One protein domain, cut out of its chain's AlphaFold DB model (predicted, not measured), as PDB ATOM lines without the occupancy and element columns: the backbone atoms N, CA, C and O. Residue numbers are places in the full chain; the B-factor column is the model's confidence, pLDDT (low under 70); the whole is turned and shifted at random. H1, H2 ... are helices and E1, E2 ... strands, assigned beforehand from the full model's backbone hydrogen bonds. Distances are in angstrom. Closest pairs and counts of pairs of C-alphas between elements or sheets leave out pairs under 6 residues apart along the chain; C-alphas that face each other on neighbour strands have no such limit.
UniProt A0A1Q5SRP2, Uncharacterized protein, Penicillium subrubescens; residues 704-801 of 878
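What this domain is: This is residues 704 to 801 of the 878 residues of an uncharacterized protein of Penicillium subrubescens (UniProt A0A1Q5SRP2). A cluster of helices is built round H4, with H1 and H2 packed on one side of it and H3 and the H5-H6 helical hairpin on the other; a small pair of parallel strands, E1 and E2, joins on, and the long last helix H6 runs away from H4 to the last printed residue. The 98 printed residues include six named helices and two named strands, in the order E1 H1 H2 E2 H3 H4 H5 H6, and the class is mostly helix. The two-strand sheet has the order E1, E2 and is parallel. The whole is compact, with a radius of gyration of the C-alphas of 12.8 A and spans of 43 by 30 by 19 A.

Where its parts are: E1, residues 704 to 706, begins at C-alpha 704 (5.993, -89.691, -17.605) and is 6.2 A long. H1 is residues 708 to 715, 10.5 A, and H2 is residues 721 to 729, 12.4 A. E2, residues 734 to 736, is 6.5 A long. H3 is residues 740 to 748, 13.2 A. H4, residues 750 to 762, begins at C-alpha 750 (5.123, -68.602, -28.997) and is 17.9 A long. H5 is residues 773 to 778, 8.7 A. H6, residues 783 to 801, is 27.1 A long and ends at C-alpha 801 (-17.708, -81.670, -4.672).

How they stand to each other: H4 is the hub, touching four helices. With residues 751 to 756 alone it touches H1, closest at the C-alphas of Ser 715 and Ala 751, 5.2 A, about perpendicular at 73 degrees, but only just. H2 touches H4 at a shallow tilt of 27 degrees, the same way, closest at the C-alphas of Ile 725 and Leu 759, 7.0 A. H3 touches residues 752 to 756 of H4 alone at a steep tilt of 56 degrees, opposite ways, closest at the C-alphas of Ala 746 and Gln 753, 4.2 A. H6 touches H4 through its residues 784 to 788 alone, closest at the C-alphas of Glu 757 and Leu 785, 5.9 A. H5 and H6 form a helical hairpin at a shallow tilt of 10 degrees; their closest C-alphas, those of Leu 776 and Gln 786, are 5.9 A apart. E1, H1, H2 and E2 make a strand-helix-strand unit, two parallel neighbour strands with helices between, its crossover right-handed. Across E1 and E2, N 706 and O 735 are 2.9 A apart, within hydrogen-bond range. Every O i to N i+4 pair is within range in H1, H2, H4, H5 and H6; in H3, 4 of 5 are.

The domain as a whole: The C-alphas farthest apart, those of Leu 719 and Tyr 801, are 44.2 A apart. The printed part has no cut and no long link; H4 to H5, ten residues, is short and the others are tight. The mean pLDDT of the printed part is 76.1, and residues 761 to 769 are among the 17 under 70.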
ATOM      1  N   LEU A 704       5.193 -90.881 -17.335       78.69
ATOM      2  CA  LEU A 704       5.993 -89.691 -17.605       78.69
ATOM      3  C   LEU A 704       5.350 -88.475 -16.939       78.69
ATOM      4  O   LEU A 704       4.164 -88.211 -17.146       78.69
ATOM      5  N   HIS A 705       6.136 -87.711 -16.182       80.19
ATOM      6  CA  HIS A 705       5.693 -86.426 -15.656       80.19
ATOM      7  C   HIS A 705       6.149 -85.321 -16.595       80.19
ATOM      8  O   HIS A 705       7.327 -84.988 -16.615       80.19
ATOM      9  N   ILE A 706       5.218 -84.750 -17.355       80.19
ATOM     10  CA  ILE A 706       5.501 -83.563 -18.160       80.19
ATOM     11  C   ILE A 706       5.486 -82.363 -17.222       80.19
ATOM     12  O   ILE A 706       4.418 -81.885 -16.836       80.19
ATOM     13  N   ASP A 707       6.672 -81.925 -16.823       83.75
ATOM     14  CA  ASP A 707       6.892 -80.722 -16.036       83.75
ATOM     15  C   ASP A 707       7.371 -79.553 -16.911       83.75
ATOM     16  O   ASP A 707       7.542 -79.673 -18.129       83.75
ATOM     17  N   ASP A 708       7.599 -78.404 -16.279       83.56
ATOM     18  CA  ASP A 708       8.096 -77.206 -16.954       83.56
ATOM     19  C   ASP A 708       9.412 -77.455 -17.722       83.56
ATOM     20  O   ASP A 708       9.634 -76.827 -18.757       83.56
ATOM     21  N   GLN A 709      10.282 -78.367 -17.260       84.44
ATOM     22  CA  GLN A 709      11.561 -78.649 -17.921       84.44
ATOM     23  C   GLN A 709      11.373 -79.424 -19.223       84.44
ATOM     24  O   GLN A 709      12.036 -79.115 -20.213       84.44
ATOM     25  N   ILE A 710      10.467 -80.407 -19.239       86.00
ATOM     26  CA  ILE A 710      10.117 -81.148 -20.456       86.00
ATOM     27  C   ILE A 710       9.469 -80.217 -21.482       86.00
ATOM     28  O   ILE A 710       9.839 -80.263 -22.653       86.00
ATOM     29  N   ILE A 711       8.558 -79.339 -21.049       84.50
ATOM     30  CA  ILE A 711       7.903 -78.376 -21.949       84.50
ATOM     31  C   ILE A 711       8.949 -77.445 -22.572       84.50
ATOM     32  O   ILE A 711       9.004 -77.321 -23.792       84.50
ATOM     33  N   GLN A 712       9.838 -76.866 -21.763       84.88
ATOM     34  CA  GLN A 712      10.928 -76.025 -22.270       84.88
ATOM     35  C   GLN A 712      11.862 -76.783 -23.225       84.88
ATOM     36  O   GLN A 712      12.268 -76.232 -24.245       84.88
ATOM     37  N   ALA A 713      12.202 -78.039 -22.916       84.88
ATOM     38  CA  ALA A 713      13.082 -78.853 -23.753       84.88
ATOM     39  C   ALA A 713      12.475 -79.149 -25.134       84.88
ATOM     40  O   ALA A 713      13.178 -79.050 -26.135       84.88
ATOM     41  N   VAL A 714      11.178 -79.467 -25.195       86.69
ATOM     42  CA  VAL A 714      10.453 -79.675 -26.460       86.69
ATOM     43  C   VAL A 714      10.342 -78.371 -27.245       86.69
ATOM     44  O   VAL A 714      10.596 -78.352 -28.447       86.69
ATOM     45  N   SER A 715       9.981 -77.272 -26.576       85.44
ATOM     46  CA  SER A 715       9.802 -75.970 -27.223       85.44
ATOM     47  C   SER A 715      11.093 -75.436 -27.842       85.44
ATOM     48  O   SER A 715      11.040 -74.880 -28.940       85.44
ATOM     49  N   ALA A 716      12.240 -75.672 -27.196       85.31
ATOM     50  CA  ALA A 716      13.558 -75.284 -27.696       85.31
ATOM     51  C   ALA A 716      13.991 -76.031 -28.975       85.31
ATOM     52  O   ALA A 716      14.892 -75.569 -29.665       85.31
ATOM     53  N   ASN A 717      13.365 -77.164 -29.309       81.31
ATOM     54  CA  ASN A 717      13.740 -77.986 -30.459       81.31
ATOM     55  C   ASN A 717      12.963 -77.560 -31.716       81.31
ATOM     56  O   ASN A 717      11.912 -78.116 -32.027       81.31
ATOM     57  N   GLU A 718      13.456 -76.547 -32.435       78.44
ATOM     58  CA  GLU A 718      12.742 -75.934 -33.570       78.44
ATOM     59  C   GLU A 718      12.426 -76.911 -34.710       78.44
ATOM     60  O   GLU A 718      11.371 -76.805 -35.334       78.44
ATOM     61  N   LEU A 719      13.317 -77.875 -34.958       76.94
ATOM     62  CA  LEU A 719      13.227 -78.783 -36.101       76.94
ATOM     63  C   LEU A 719      12.258 -79.949 -35.876       76.94
ATOM     64  O   LEU A 719      11.638 -80.406 -36.832       76.94
ATOM     65  N   ALA A 720      12.128 -80.436 -34.637       80.00
ATOM     66  CA  ALA A 720      11.358 -81.643 -34.322       80.00
ATOM     67  C   ALA A 720      10.212 -81.416 -33.318       80.00
ATOM     68  O   ALA A 720       9.594 -82.384 -32.873       80.00
ATOM     69  N   ARG A 721       9.900 -80.162 -32.948       84.88
ATOM     70  CA  ARG A 721       8.904 -79.811 -31.912       84.88
ATOM     71  C   ARG A 721       7.585 -80.574 -32.038       84.88
ATOM     72  O   ARG A 721       7.131 -81.167 -31.064       84.88
ATOM     73  N   CYS A 722       6.966 -80.553 -33.219       81.56
ATOM     74  CA  CYS A 722       5.659 -81.174 -33.446       81.56
ATOM     75  C   CYS A 722       5.719 -82.692 -33.256       81.56
ATOM     76  O   CYS A 722       4.928 -83.235 -32.487       81.56
ATOM     77  N   ASP A 723       6.714 -83.340 -33.864       82.56
ATOM     78  CA  ASP A 723       6.919 -84.783 -33.753       82.56
ATOM     79  C   ASP A 723       7.212 -85.202 -32.308       82.56
ATOM     80  O   ASP A 723       6.729 -86.233 -31.844       82.56
ATOM     81  N   LEU A 724       7.987 -84.405 -31.565       83.81
ATOM     82  CA  LEU A 724       8.264 -84.657 -30.152       83.81
ATOM     83  C   LEU A 724       6.991 -84.579 -29.305       83.81
ATOM     84  O   LEU A 724       6.776 -85.456 -28.469       83.81
ATOM     85  N   ILE A 725       6.130 -83.585 -29.543       82.12
ATOM     86  CA  ILE A 725       4.826 -83.479 -28.870       82.12
ATOM     87  C   ILE A 725       3.968 -84.713 -29.181       82.12
ATOM     88  O   ILE A 725       3.422 -85.317 -28.259       82.12
ATOM     89  N   ASP A 726       3.920 -85.149 -30.441       82.69
ATOM     90  CA  ASP A 726       3.170 -86.342 -30.848       82.69
ATOM     91  C   ASP A 726       3.688 -87.618 -30.172       82.69
ATOM     92  O   ASP A 726       2.907 -88.451 -29.710       82.69
ATOM     93  N   ILE A 727       5.007 -87.765 -30.046       83.00
ATOM     94  CA  ILE A 727       5.633 -88.900 -29.352       83.00
ATOM     95  C   ILE A 727       5.245 -88.934 -27.875       83.00
ATOM     96  O   ILE A 727       4.991 -90.018 -27.339       83.00
ATOM     97  N   LEU A 728       5.210 -87.769 -27.223       81.56
ATOM     98  CA  LEU A 728       4.801 -87.645 -25.828       81.56
ATOM     99  C   LEU A 728       3.313 -87.977 -25.663       81.56
ATOM    100  O   LEU A 728       2.969 -88.746 -24.772       81.56
ATOM    101  N   LEU A 729       2.447 -87.468 -26.543       75.44
ATOM    102  CA  LEU A 729       0.995 -87.686 -26.500       75.44
ATOM    103  C   LEU A 729       0.573 -89.124 -26.824       75.44
ATOM    104  O   LEU A 729      -0.410 -89.617 -26.278       75.44
ATOM    105  N   GLN A 730       1.320 -89.823 -27.682       74.81
ATOM    106  CA  GLN A 730       1.074 -91.234 -27.994       74.81
ATOM    107  C   GLN A 730       1.346 -92.175 -26.806       74.81
ATOM    108  O   GLN A 730       0.975 -93.351 -26.863       74.81
ATOM    109  N   GLN A 731       1.975 -91.700 -25.724       70.94
ATOM    110  CA  GLN A 731       2.110 -92.478 -24.493       70.94
ATOM    111  C   GLN A 731       0.811 -92.416 -23.679       70.94
ATOM    112  O   GLN A 731       0.366 -91.349 -23.275       70.94
ATOM    113  N   GLY A 732       0.210 -93.575 -23.394       57.50
ATOM    114  CA  GLY A 732      -1.092 -93.654 -22.716       57.50
ATOM    115  C   GLY A 732      -1.113 -93.206 -21.245       57.50
ATOM    116  O   GLY A 732      -2.187 -92.900 -20.737       57.50
ATOM    117  N   ASP A 733       0.049 -93.132 -20.582       64.06
ATOM    118  CA  ASP A 733       0.195 -92.798 -19.154       64.06
ATOM    119  C   ASP A 733       1.073 -91.544 -18.955       64.06
ATOM    120  O   ASP A 733       2.198 -91.604 -18.443       64.06
ATOM    121  N   VAL A 734       0.565 -90.388 -19.387       68.25
ATOM    122  CA  VAL A 734       1.209 -89.074 -19.216       68.25
ATOM    123  C   VAL A 734       0.530 -88.288 -18.097       68.25
ATOM    124  O   VAL A 734      -0.694 -88.203 -18.033       68.25
ATOM    125  N   ILE A 735       1.324 -87.677 -17.216       71.19
ATOM    126  CA  ILE A 735       0.841 -86.793 -16.149       71.19
ATOM    127  C   ILE A 735       1.393 -85.392 -16.396       71.19
ATOM    128  O   ILE A 735       2.593 -85.162 -16.250       71.19
ATOM    129  N   ILE A 736       0.516 -84.442 -16.717       71.75
ATOM    130  CA  ILE A 736       0.902 -83.042 -16.923       71.75
ATOM    131  C   ILE A 736       0.955 -82.308 -15.571       71.75
ATOM    132  O   ILE A 736      -0.006 -82.309 -14.789       71.75
ATOM    133  N   LYS A 737       2.108 -81.690 -15.293       73.81
ATOM    134  CA  LYS A 737       2.448 -80.903 -14.100       73.81
ATOM    135  C   LYS A 737       2.984 -79.531 -14.521       73.81
ATOM    136  O   LYS A 737       4.171 -79.260 -14.392       73.81
ATOM    137  N   CYS A 738       2.098 -78.664 -14.999       69.69
ATOM    138  CA  CYS A 738       2.454 -77.279 -15.305       69.69
ATOM    139  C   CYS A 738       2.457 -76.431 -14.030       69.69
ATOM    140  O   CYS A 738       1.554 -76.558 -13.197       69.69
ATOM    141  N   THR A 739       3.426 -75.528 -13.895       77.38
ATOM    142  CA  THR A 739       3.395 -74.496 -12.851       77.38
ATOM    143  C   THR A 739       2.903 -73.147 -13.385       77.38
ATOM    144  O   THR A 739       2.766 -72.932 -14.587       77.38
ATOM    145  N   GLU A 740       2.660 -72.190 -12.493       76.75
ATOM    146  CA  GLU A 740       2.417 -70.787 -12.863       76.75
ATOM    147  C   GLU A 740       3.535 -70.203 -13.743       76.75
ATOM    148  O   GLU A 740       3.280 -69.357 -14.599       76.75
ATOM    149  N   ASN A 741       4.770 -70.691 -13.588       79.94
ATOM    150  CA  ASN A 741       5.916 -70.198 -14.335       79.94
ATOM    151  C   ASN A 741       5.844 -70.548 -15.829       79.94
ATOM    152  O   ASN A 741       6.123 -69.678 -16.648       79.94
ATOM    153  N   ILE A 742       5.442 -71.771 -16.200       80.00
ATOM    154  CA  ILE A 742       5.347 -72.144 -17.622       80.00
ATOM    155  C   ILE A 742       4.200 -71.418 -18.328       80.00
ATOM    156  O   ILE A 742       4.335 -71.065 -19.493       80.00
ATOM    157  N   ILE A 743       3.110 -71.111 -17.610       78.31
ATOM    158  CA  ILE A 743       2.009 -70.293 -18.142       78.31
ATOM    159  C   ILE A 743       2.477 -68.859 -18.391       78.31
ATOM    160  O   ILE A 743       2.181 -68.300 -19.440       78.31
ATOM    161  N   ARG A 744       3.258 -68.279 -17.475       78.44
ATOM    162  CA  ARG A 744       3.880 -66.968 -17.698       78.44
ATOM    163  C   ARG A 744       4.817 -66.981 -18.908       78.44
ATOM    164  O   ARG A 744       4.750 -66.071 -19.722       78.44
ATOM    165  N   MET A 745       5.655 -68.010 -19.044       79.31
ATOM    166  CA  MET A 745       6.556 -68.147 -20.196       79.31
ATOM    167  C   MET A 745       5.791 -68.322 -21.513       79.31
ATOM    168  O   MET A 745       6.189 -67.743 -22.512       79.31
ATOM    169  N   ALA A 746       4.667 -69.044 -21.509       80.38
ATOM    170  CA  ALA A 746       3.803 -69.196 -22.680       80.38
ATOM    171  C   ALA A 746       3.210 -67.865 -23.175       80.38
ATOM    172  O   ALA A 746       2.916 -67.743 -24.352       80.38
ATOM    173  N   VAL A 747       3.045 -66.858 -22.309       80.75
ATOM    174  CA  VAL A 747       2.593 -65.514 -22.725       80.75
ATOM    175  C   VAL A 747       3.684 -64.755 -23.488       80.75
ATOM    176  O   VAL A 747       3.374 -63.881 -24.293       80.75
ATOM    177  N   GLU A 748       4.952 -65.065 -23.219       80.94
ATOM    178  CA  GLU A 748       6.110 -64.358 -23.775       80.94
ATOM    179  C   GLU A 748       6.766 -65.105 -24.954       80.94
ATOM    180  O   GLU A 748       7.435 -64.470 -25.767       80.94
ATOM    181  N   ASP A 749       6.580 -66.426 -25.063       82.62
ATOM    182  CA  ASP A 749       7.236 -67.304 -26.040       82.62
ATOM    183  C   ASP A 749       6.210 -68.167 -26.802       82.62
ATOM    184  O   ASP A 749       5.587 -69.073 -26.239       82.62
ATOM    185  N   GLU A 750       6.071 -67.912 -28.109       82.12
ATOM    186  CA  GLU A 750       5.123 -68.602 -28.997       82.12
ATOM    187  C   GLU A 750       5.386 -70.116 -29.113       82.12
ATOM    188  O   GLU A 750       4.451 -70.907 -29.264       82.12
ATOM    189  N   ALA A 751       6.643 -70.563 -29.009       82.31
ATOM    190  CA  ALA A 751       6.986 -71.983 -29.071       82.31
ATOM    191  C   ALA A 751       6.585 -72.722 -27.787       82.31
ATOM    192  O   ALA A 751       6.212 -73.902 -27.825       82.31
ATOM    193  N   ILE A 752       6.651 -72.039 -26.642       82.50
ATOM    194  CA  ILE A 752       6.138 -72.546 -25.364       82.50
ATOM    195  C   ILE A 752       4.612 -72.508 -25.361       82.50
ATOM    196  O   ILE A 752       3.997 -73.500 -24.968       82.50
ATOM    197  N   GLN A 753       4.002 -71.433 -25.865       82.50
ATOM    198  CA  GLN A 753       2.552 -71.341 -26.037       82.50
ATOM    199  C   GLN A 753       2.007 -72.538 -26.815       82.50
ATOM    200  O   GLN A 753       1.147 -73.258 -26.309       82.50
ATOM    201  N   TYR A 754       2.557 -72.791 -28.003       82.69
ATOM    202  CA  TYR A 754       2.125 -73.887 -28.864       82.69
ATOM    203  C   TYR A 754       2.255 -75.254 -28.176       82.69
ATOM    204  O   TYR A 754       1.326 -76.063 -28.216       82.69
ATOM    205  N   ALA A 755       3.383 -75.519 -27.504       82.88
ATOM    206  CA  ALA A 755       3.595 -76.785 -26.805       82.88
ATOM    207  C   ALA A 755       2.609 -76.980 -25.643       82.88
ATOM    208  O   ALA A 755       2.041 -78.063 -25.494       82.88
ATOM    209  N   VAL A 756       2.372 -75.935 -24.843       79.88
ATOM    210  CA  VAL A 756       1.433 -75.970 -23.715       79.88
ATOM    211  C   VAL A 756       0.002 -76.182 -24.206       79.88
ATOM    212  O   VAL A 756      -0.687 -77.059 -23.688       79.88
ATOM    213  N   GLU A 757      -0.444 -75.431 -25.214       77.31
ATOM    214  CA  GLU A 757      -1.789 -75.573 -25.780       77.31
ATOM    215  C   GLU A 757      -2.013 -76.972 -26.340       77.31
ATOM    216  O   GLU A 757      -3.002 -77.620 -26.000       77.31
ATOM    217  N   ARG A 758      -1.069 -77.478 -27.138       78.12
ATOM    218  CA  ARG A 758      -1.215 -78.777 -27.794       78.12
ATOM    219  C   ARG A 758      -1.191 -79.937 -26.797       78.12
ATOM    220  O   ARG A 758      -2.038 -80.828 -26.873       78.12
ATOM    221  N   LEU A 759      -0.297 -79.900 -25.803       76.75
ATOM    222  CA  LEU A 759      -0.248 -80.909 -24.738       76.75
ATOM    223  C   LEU A 759      -1.509 -80.888 -23.860       76.75
ATOM    224  O   LEU A 759      -1.996 -81.948 -23.461       76.75
ATOM    225  N   LEU A 760      -2.076 -79.713 -23.569       72.06
ATOM    226  CA  LEU A 760      -3.313 -79.597 -22.788       72.06
ATOM    227  C   LEU A 760      -4.568 -79.985 -23.588       72.06
ATOM    228  O   LEU A 760      -5.481 -80.581 -23.011       72.06
ATOM    229  N   PHE A 761      -4.604 -79.680 -24.889       67.38
ATOM    230  CA  PHE A 761      -5.737 -79.943 -25.780       67.38
ATOM    231  C   PHE A 761      -5.862 -81.427 -26.150       67.38
ATOM    232  O   PHE A 761      -6.954 -81.995 -26.089       67.38
ATOM    233  N   GLU A 762      -4.748 -82.078 -26.500       62.06
ATOM    234  CA  GLU A 762      -4.765 -83.440 -27.047       62.06
ATOM    235  C   GLU A 762      -4.603 -84.537 -25.984       62.06
ATOM    236  O   GLU A 762      -5.091 -85.651 -26.180       62.06
ATOM    237  N   SER A 763      -3.975 -84.255 -24.833       57.50
ATOM    238  CA  SER A 763      -3.680 -85.316 -23.855       57.50
ATOM    239  C   SER A 763      -4.934 -85.893 -23.193       57.50
ATOM    240  O   SER A 763      -4.955 -87.066 -22.825       57.50
ATOM    241  N   GLY A 764      -5.994 -85.099 -22.996       56.38
ATOM    242  CA  GLY A 764      -7.170 -85.528 -22.227       56.38
ATOM    243  C   GLY A 764      -6.818 -86.128 -20.852       56.38
ATOM    244  O   GLY A 764      -7.589 -86.930 -20.319       56.38
ATOM    245  N   THR A 765      -5.633 -85.802 -20.322       54.25
ATOM    246  CA  THR A 765      -5.052 -86.383 -19.108       54.25
ATOM    247  C   THR A 765      -5.524 -85.635 -17.868       54.25
ATOM    248  O   THR A 765      -5.954 -84.482 -17.919       54.25
ATOM    249  N   GLU A 766      -5.482 -86.311 -16.722       55.62
ATOM    250  CA  GLU A 766      -5.848 -85.712 -15.445       55.62
ATOM    251  C   GLU A 766      -4.776 -84.705 -15.006       55.62
ATOM    252  O   GLU A 766      -3.642 -85.071 -14.691       55.62
ATOM    253  N   LEU A 767      -5.138 -83.421 -14.977       62.78
ATOM    254  CA  LEU A 767      -4.259 -82.366 -14.479       62.78
ATOM    255  C   LEU A 767      -4.055 -82.548 -12.977       62.78
ATOM    256  O   LEU A 767      -4.980 -82.382 -12.180       62.78
ATOM    257  N   SER A 768      -2.825 -82.888 -12.600       59.59
ATOM    258  CA  SER A 768      -2.468 -83.208 -11.214       59.59
ATOM    259  C   SER A 768      -2.222 -81.975 -10.327       59.59
ATOM    260  O   SER A 768      -2.046 -82.117  -9.116       59.59
ATOM    261  N   PHE A 769      -2.228 -80.766 -10.901       65.25
ATOM    262  CA  PHE A 769      -2.004 -79.493 -10.203       65.25
ATOM    263  C   PHE A 769      -3.288 -78.658 -10.112       65.25
ATOM    264  O   PHE A 769      -4.139 -78.721 -10.991       65.25
ATOM    265  N   ARG A 770      -3.442 -77.848  -9.054       70.50
ATOM    266  CA  ARG A 770      -4.601 -76.950  -8.888       70.50
ATOM    267  C   ARG A 770      -4.453 -75.734  -9.806       70.50
ATOM    268  O   ARG A 770      -3.472 -75.014  -9.678       70.50
ATOM    269  N   VAL A 771      -5.462 -75.458 -10.630       74.31
ATOM    270  CA  VAL A 771      -5.539 -74.204 -11.402       74.31
ATOM    271  C   VAL A 771      -5.879 -73.041 -10.456       74.31
ATOM    272  O   VAL A 771      -6.928 -73.070  -9.805       74.31
ATOM    273  N   THR A 772      -4.999 -72.041 -10.346       80.75
ATOM    274  CA  THR A 772      -5.193 -70.844  -9.501       80.75
ATOM    275  C   THR A 772      -5.878 -69.706 -10.271       80.75
ATOM    276  O   THR A 772      -5.961 -69.731 -11.500       80.75
ATOM    277  N   ASP A 773      -6.414 -68.710  -9.555       77.56
ATOM    278  CA  ASP A 773      -6.932 -67.477 -10.174       77.56
ATOM    279  C   ASP A 773      -5.816 -66.724 -10.918       77.56
ATOM    280  O   ASP A 773      -6.028 -66.250 -12.030       77.56
ATOM    281  N   GLU A 774      -4.603 -66.739 -10.366       77.81
ATOM    282  CA  GLU A 774      -3.408 -66.133 -10.958       77.81
ATOM    283  C   GLU A 774      -3.053 -66.773 -12.313       77.81
ATOM    284  O   GLU A 774      -2.782 -66.054 -13.274       77.81
ATOM    285  N   MET A 775      -3.146 -68.105 -12.459       77.31
ATOM    286  CA  MET A 775      -2.961 -68.782 -13.759       77.31
ATOM    287  C   MET A 775      -3.983 -68.338 -14.814       77.31
ATOM    288  O   MET A 775      -3.639 -68.203 -15.988       77.31
ATOM    289  N   LEU A 776      -5.237 -68.110 -14.412       77.94
ATOM    290  CA  LEU A 776      -6.302 -67.669 -15.320       77.94
ATOM    291  C   LEU A 776      -6.153 -66.203 -15.730       77.94
ATOM    292  O   LEU A 776      -6.497 -65.856 -16.863       77.94
ATOM    293  N   GLU A 777      -5.674 -65.355 -14.820       79.31
ATOM    294  CA  GLU A 777      -5.361 -63.954 -15.104       79.31
ATOM    295  C   GLU A 777      -4.153 -63.839 -16.035       79.31
ATOM    296  O   GLU A 777      -4.224 -63.124 -17.034       79.31
ATOM    297  N   MET A 778      -3.082 -64.597 -15.772       78.81
ATOM    298  CA  MET A 778      -1.891 -64.625 -16.628       78.81
ATOM    299  C   MET A 778      -2.203 -65.114 -18.045       78.81
ATOM    300  O   MET A 778      -1.678 -64.554 -18.999       78.81
ATOM    301  N   ALA A 779      -3.097 -66.094 -18.207       76.69
ATOM    302  CA  ALA A 779      -3.487 -66.617 -19.518       76.69
ATOM    303  C   ALA A 779      -4.462 -65.710 -20.306       76.69
ATOM    304  O   ALA A 779      -4.819 -66.059 -21.426       76.69
ATOM    305  N   MET A 780      -4.900 -64.554 -19.776       77.00
ATOM    306  CA  MET A 780      -5.818 -63.633 -20.482       77.00
ATOM    307  C   MET A 780      -5.402 -63.248 -21.915       77.00
ATOM    308  O   MET A 780      -6.292 -63.164 -22.761       77.00
ATOM    309  N   PRO A 781      -4.111 -63.011 -22.226       78.56
ATOM    310  CA  PRO A 781      -3.676 -62.678 -23.583       78.56
ATOM    311  C   PRO A 781      -3.828 -63.830 -24.587       78.56
ATOM    312  O   PRO A 781      -3.766 -63.586 -25.787       78.56
ATOM    313  N   ILE A 782      -4.040 -65.065 -24.109       77.56
ATOM    314  CA  ILE A 782      -4.145 -66.290 -24.911       77.56
ATOM    315  C   ILE A 782      -5.531 -66.927 -24.666       77.56
ATOM    316  O   ILE A 782      -5.694 -67.761 -23.766       77.56
ATOM    317  N   PRO A 783      -6.569 -66.546 -25.442       75.88
ATOM    318  CA  PRO A 783      -7.958 -66.944 -25.178       75.88
ATOM    319  C   PRO A 783      -8.192 -68.463 -25.172       75.88
ATOM    320  O   PRO A 783      -9.006 -68.970 -24.398       75.88
ATOM    321  N   THR A 784      -7.459 -69.186 -26.018       75.69
ATOM    322  CA  THR A 784      -7.454 -70.649 -26.163       75.69
ATOM    323  C   THR A 784      -6.961 -71.343 -24.894       75.69
ATOM    324  O   THR A 784      -7.691 -72.136 -24.297       75.69
ATOM    325  N   LEU A 785      -5.769 -70.980 -24.413       78.38
ATOM    326  CA  LEU A 785      -5.195 -71.495 -23.167       78.38
ATOM    327  C   LEU A 785      -6.060 -71.155 -21.941       78.38
ATOM    328  O   LEU A 785      -6.267 -71.997 -21.062       78.38
ATOM    329  N   GLN A 786      -6.614 -69.939 -21.885       79.50
ATOM    330  CA  GLN A 786      -7.483 -69.518 -20.786       79.50
ATOM    331  C   GLN A 786      -8.774 -70.347 -20.709       79.50
ATOM    332  O   GLN A 786      -9.214 -70.707 -19.611       79.50
ATOM    333  N   ALA A 787      -9.393 -70.654 -21.852       73.62
ATOM    334  CA  ALA A 787     -10.599 -71.475 -21.908       73.62
ATOM    335  C   ALA A 787     -10.340 -72.892 -21.367       73.62
ATOM    336  O   ALA A 787     -11.101 -73.379 -20.528       73.62
ATOM    337  N   GLU A 788      -9.229 -73.511 -21.763       72.12
ATOM    338  CA  GLU A 788      -8.836 -74.856 -21.326       72.12
ATOM    339  C   GLU A 788      -8.538 -74.927 -19.820       72.12
ATOM    340  O   GLU A 788      -9.029 -75.819 -19.121       72.12
ATOM    341  N   LEU A 789      -7.819 -73.940 -19.271       75.50
ATOM    342  CA  LEU A 789      -7.564 -73.857 -17.828       75.50
ATOM    343  C   LEU A 789      -8.862 -73.677 -17.015       75.50
ATOM    344  O   LEU A 789      -8.980 -74.218 -15.911       75.50
ATOM    345  N   ARG A 790      -9.867 -72.967 -17.548       76.19
ATOM    346  CA  ARG A 790     -11.193 -72.850 -16.906       76.19
ATOM    347  C   ARG A 790     -11.947 -74.177 -16.901       76.19
ATOM    348  O   ARG A 790     -12.523 -74.529 -15.870       76.19
ATOM    349  N   VAL A 791     -11.924 -74.917 -18.012       73.94
ATOM    350  CA  VAL A 791     -12.539 -76.254 -18.104       73.94
ATOM    351  C   VAL A 791     -11.889 -77.203 -17.097       73.94
ATOM    352  O   VAL A 791     -12.588 -77.830 -16.302       73.94
ATOM    353  N   ALA A 792     -10.557 -77.227 -17.049       72.12
ATOM    354  CA  ALA A 792      -9.788 -78.007 -16.086       72.12
ATOM    355  C   ALA A 792     -10.140 -77.687 -14.624       72.12
ATOM    356  O   ALA A 792     -10.342 -78.590 -13.809       72.12
ATOM    357  N   ARG A 793     -10.242 -76.395 -14.279       76.25
ATOM    358  CA  ARG A 793     -10.634 -75.955 -12.932       76.25
ATOM    359  C   ARG A 793     -12.033 -76.443 -12.563       76.25
ATOM    360  O   ARG A 793     -12.244 -76.923 -11.452       76.25
ATOM    361  N   MET A 794     -12.966 -76.375 -13.510       72.69
ATOM    362  CA  MET A 794     -14.336 -76.840 -13.315       72.69
ATOM    363  C   MET A 794     -14.400 -78.357 -13.081       72.69
ATOM    364  O   MET A 794     -15.108 -78.806 -12.179       72.69
ATOM    365  N   GLU A 795     -13.615 -79.146 -13.822       69.88
ATOM    366  CA  GLU A 795     -13.489 -80.598 -13.617       69.88
ATOM    367  C   GLU A 795     -12.929 -80.935 -12.220       69.88
ATOM    368  O   GLU A 795     -13.433 -81.839 -11.543       69.88
ATOM    369  N   GLN A 796     -11.934 -80.179 -11.738       72.06
ATOM    370  CA  GLN A 796     -11.351 -80.357 -10.401       72.06
ATOM    371  C   GLN A 796     -12.326 -80.012  -9.270       72.06
ATOM    372  O   GLN A 796     -12.412 -80.743  -8.277       72.06
ATOM    373  N   ASP A 797     -13.067 -78.914  -9.404       72.44
ATOM    374  CA  ASP A 797     -14.044 -78.490  -8.401       72.44
ATOM    375  C   ASP A 797     -15.245 -79.449  -8.349       72.44
ATOM    376  O   ASP A 797     -15.733 -79.776  -7.263       72.44
ATOM    377  N   MET A 798     -15.658 -79.996  -9.499       67.94
ATOM    378  CA  MET A 798     -16.702 -81.019  -9.581       67.94
ATOM    379  C   MET A 798     -16.271 -82.336  -8.918       67.94
ATOM    380  O   MET A 798     -17.044 -82.904  -8.143       67.94
ATOM    381  N   LYS A 799     -15.024 -82.792  -9.131       68.12
ATOM    382  CA  LYS A 799     -14.463 -83.962  -8.427       68.12
ATOM    383  C   LYS A 799     -14.449 -83.770  -6.909       68.12
ATOM    384  O   LYS A 799     -14.969 -84.616  -6.183       68.12
ATOM    385  N   ARG A 800     -13.960 -82.625  -6.420       70.12
ATOM    386  CA  ARG A 800     -13.950 -82.307  -4.977       70.12
ATOM    387  C   ARG A 800     -15.350 -82.258  -4.375       70.12
ATOM    388  O   ARG A 800     -15.557 -82.714  -3.251       70.12
ATOM    389  N   TYR A 801     -16.317 -81.713  -5.111       66.88
ATOM    390  CA  TYR A 801     -17.708 -81.670  -4.672       66.88
ATOM    391  C   TYR A 801     -18.277 -83.084  -4.473       66.88
ATOM    392  O   TYR A 801     -18.908 -83.353  -3.448       66.88
TER     393      TYR A 801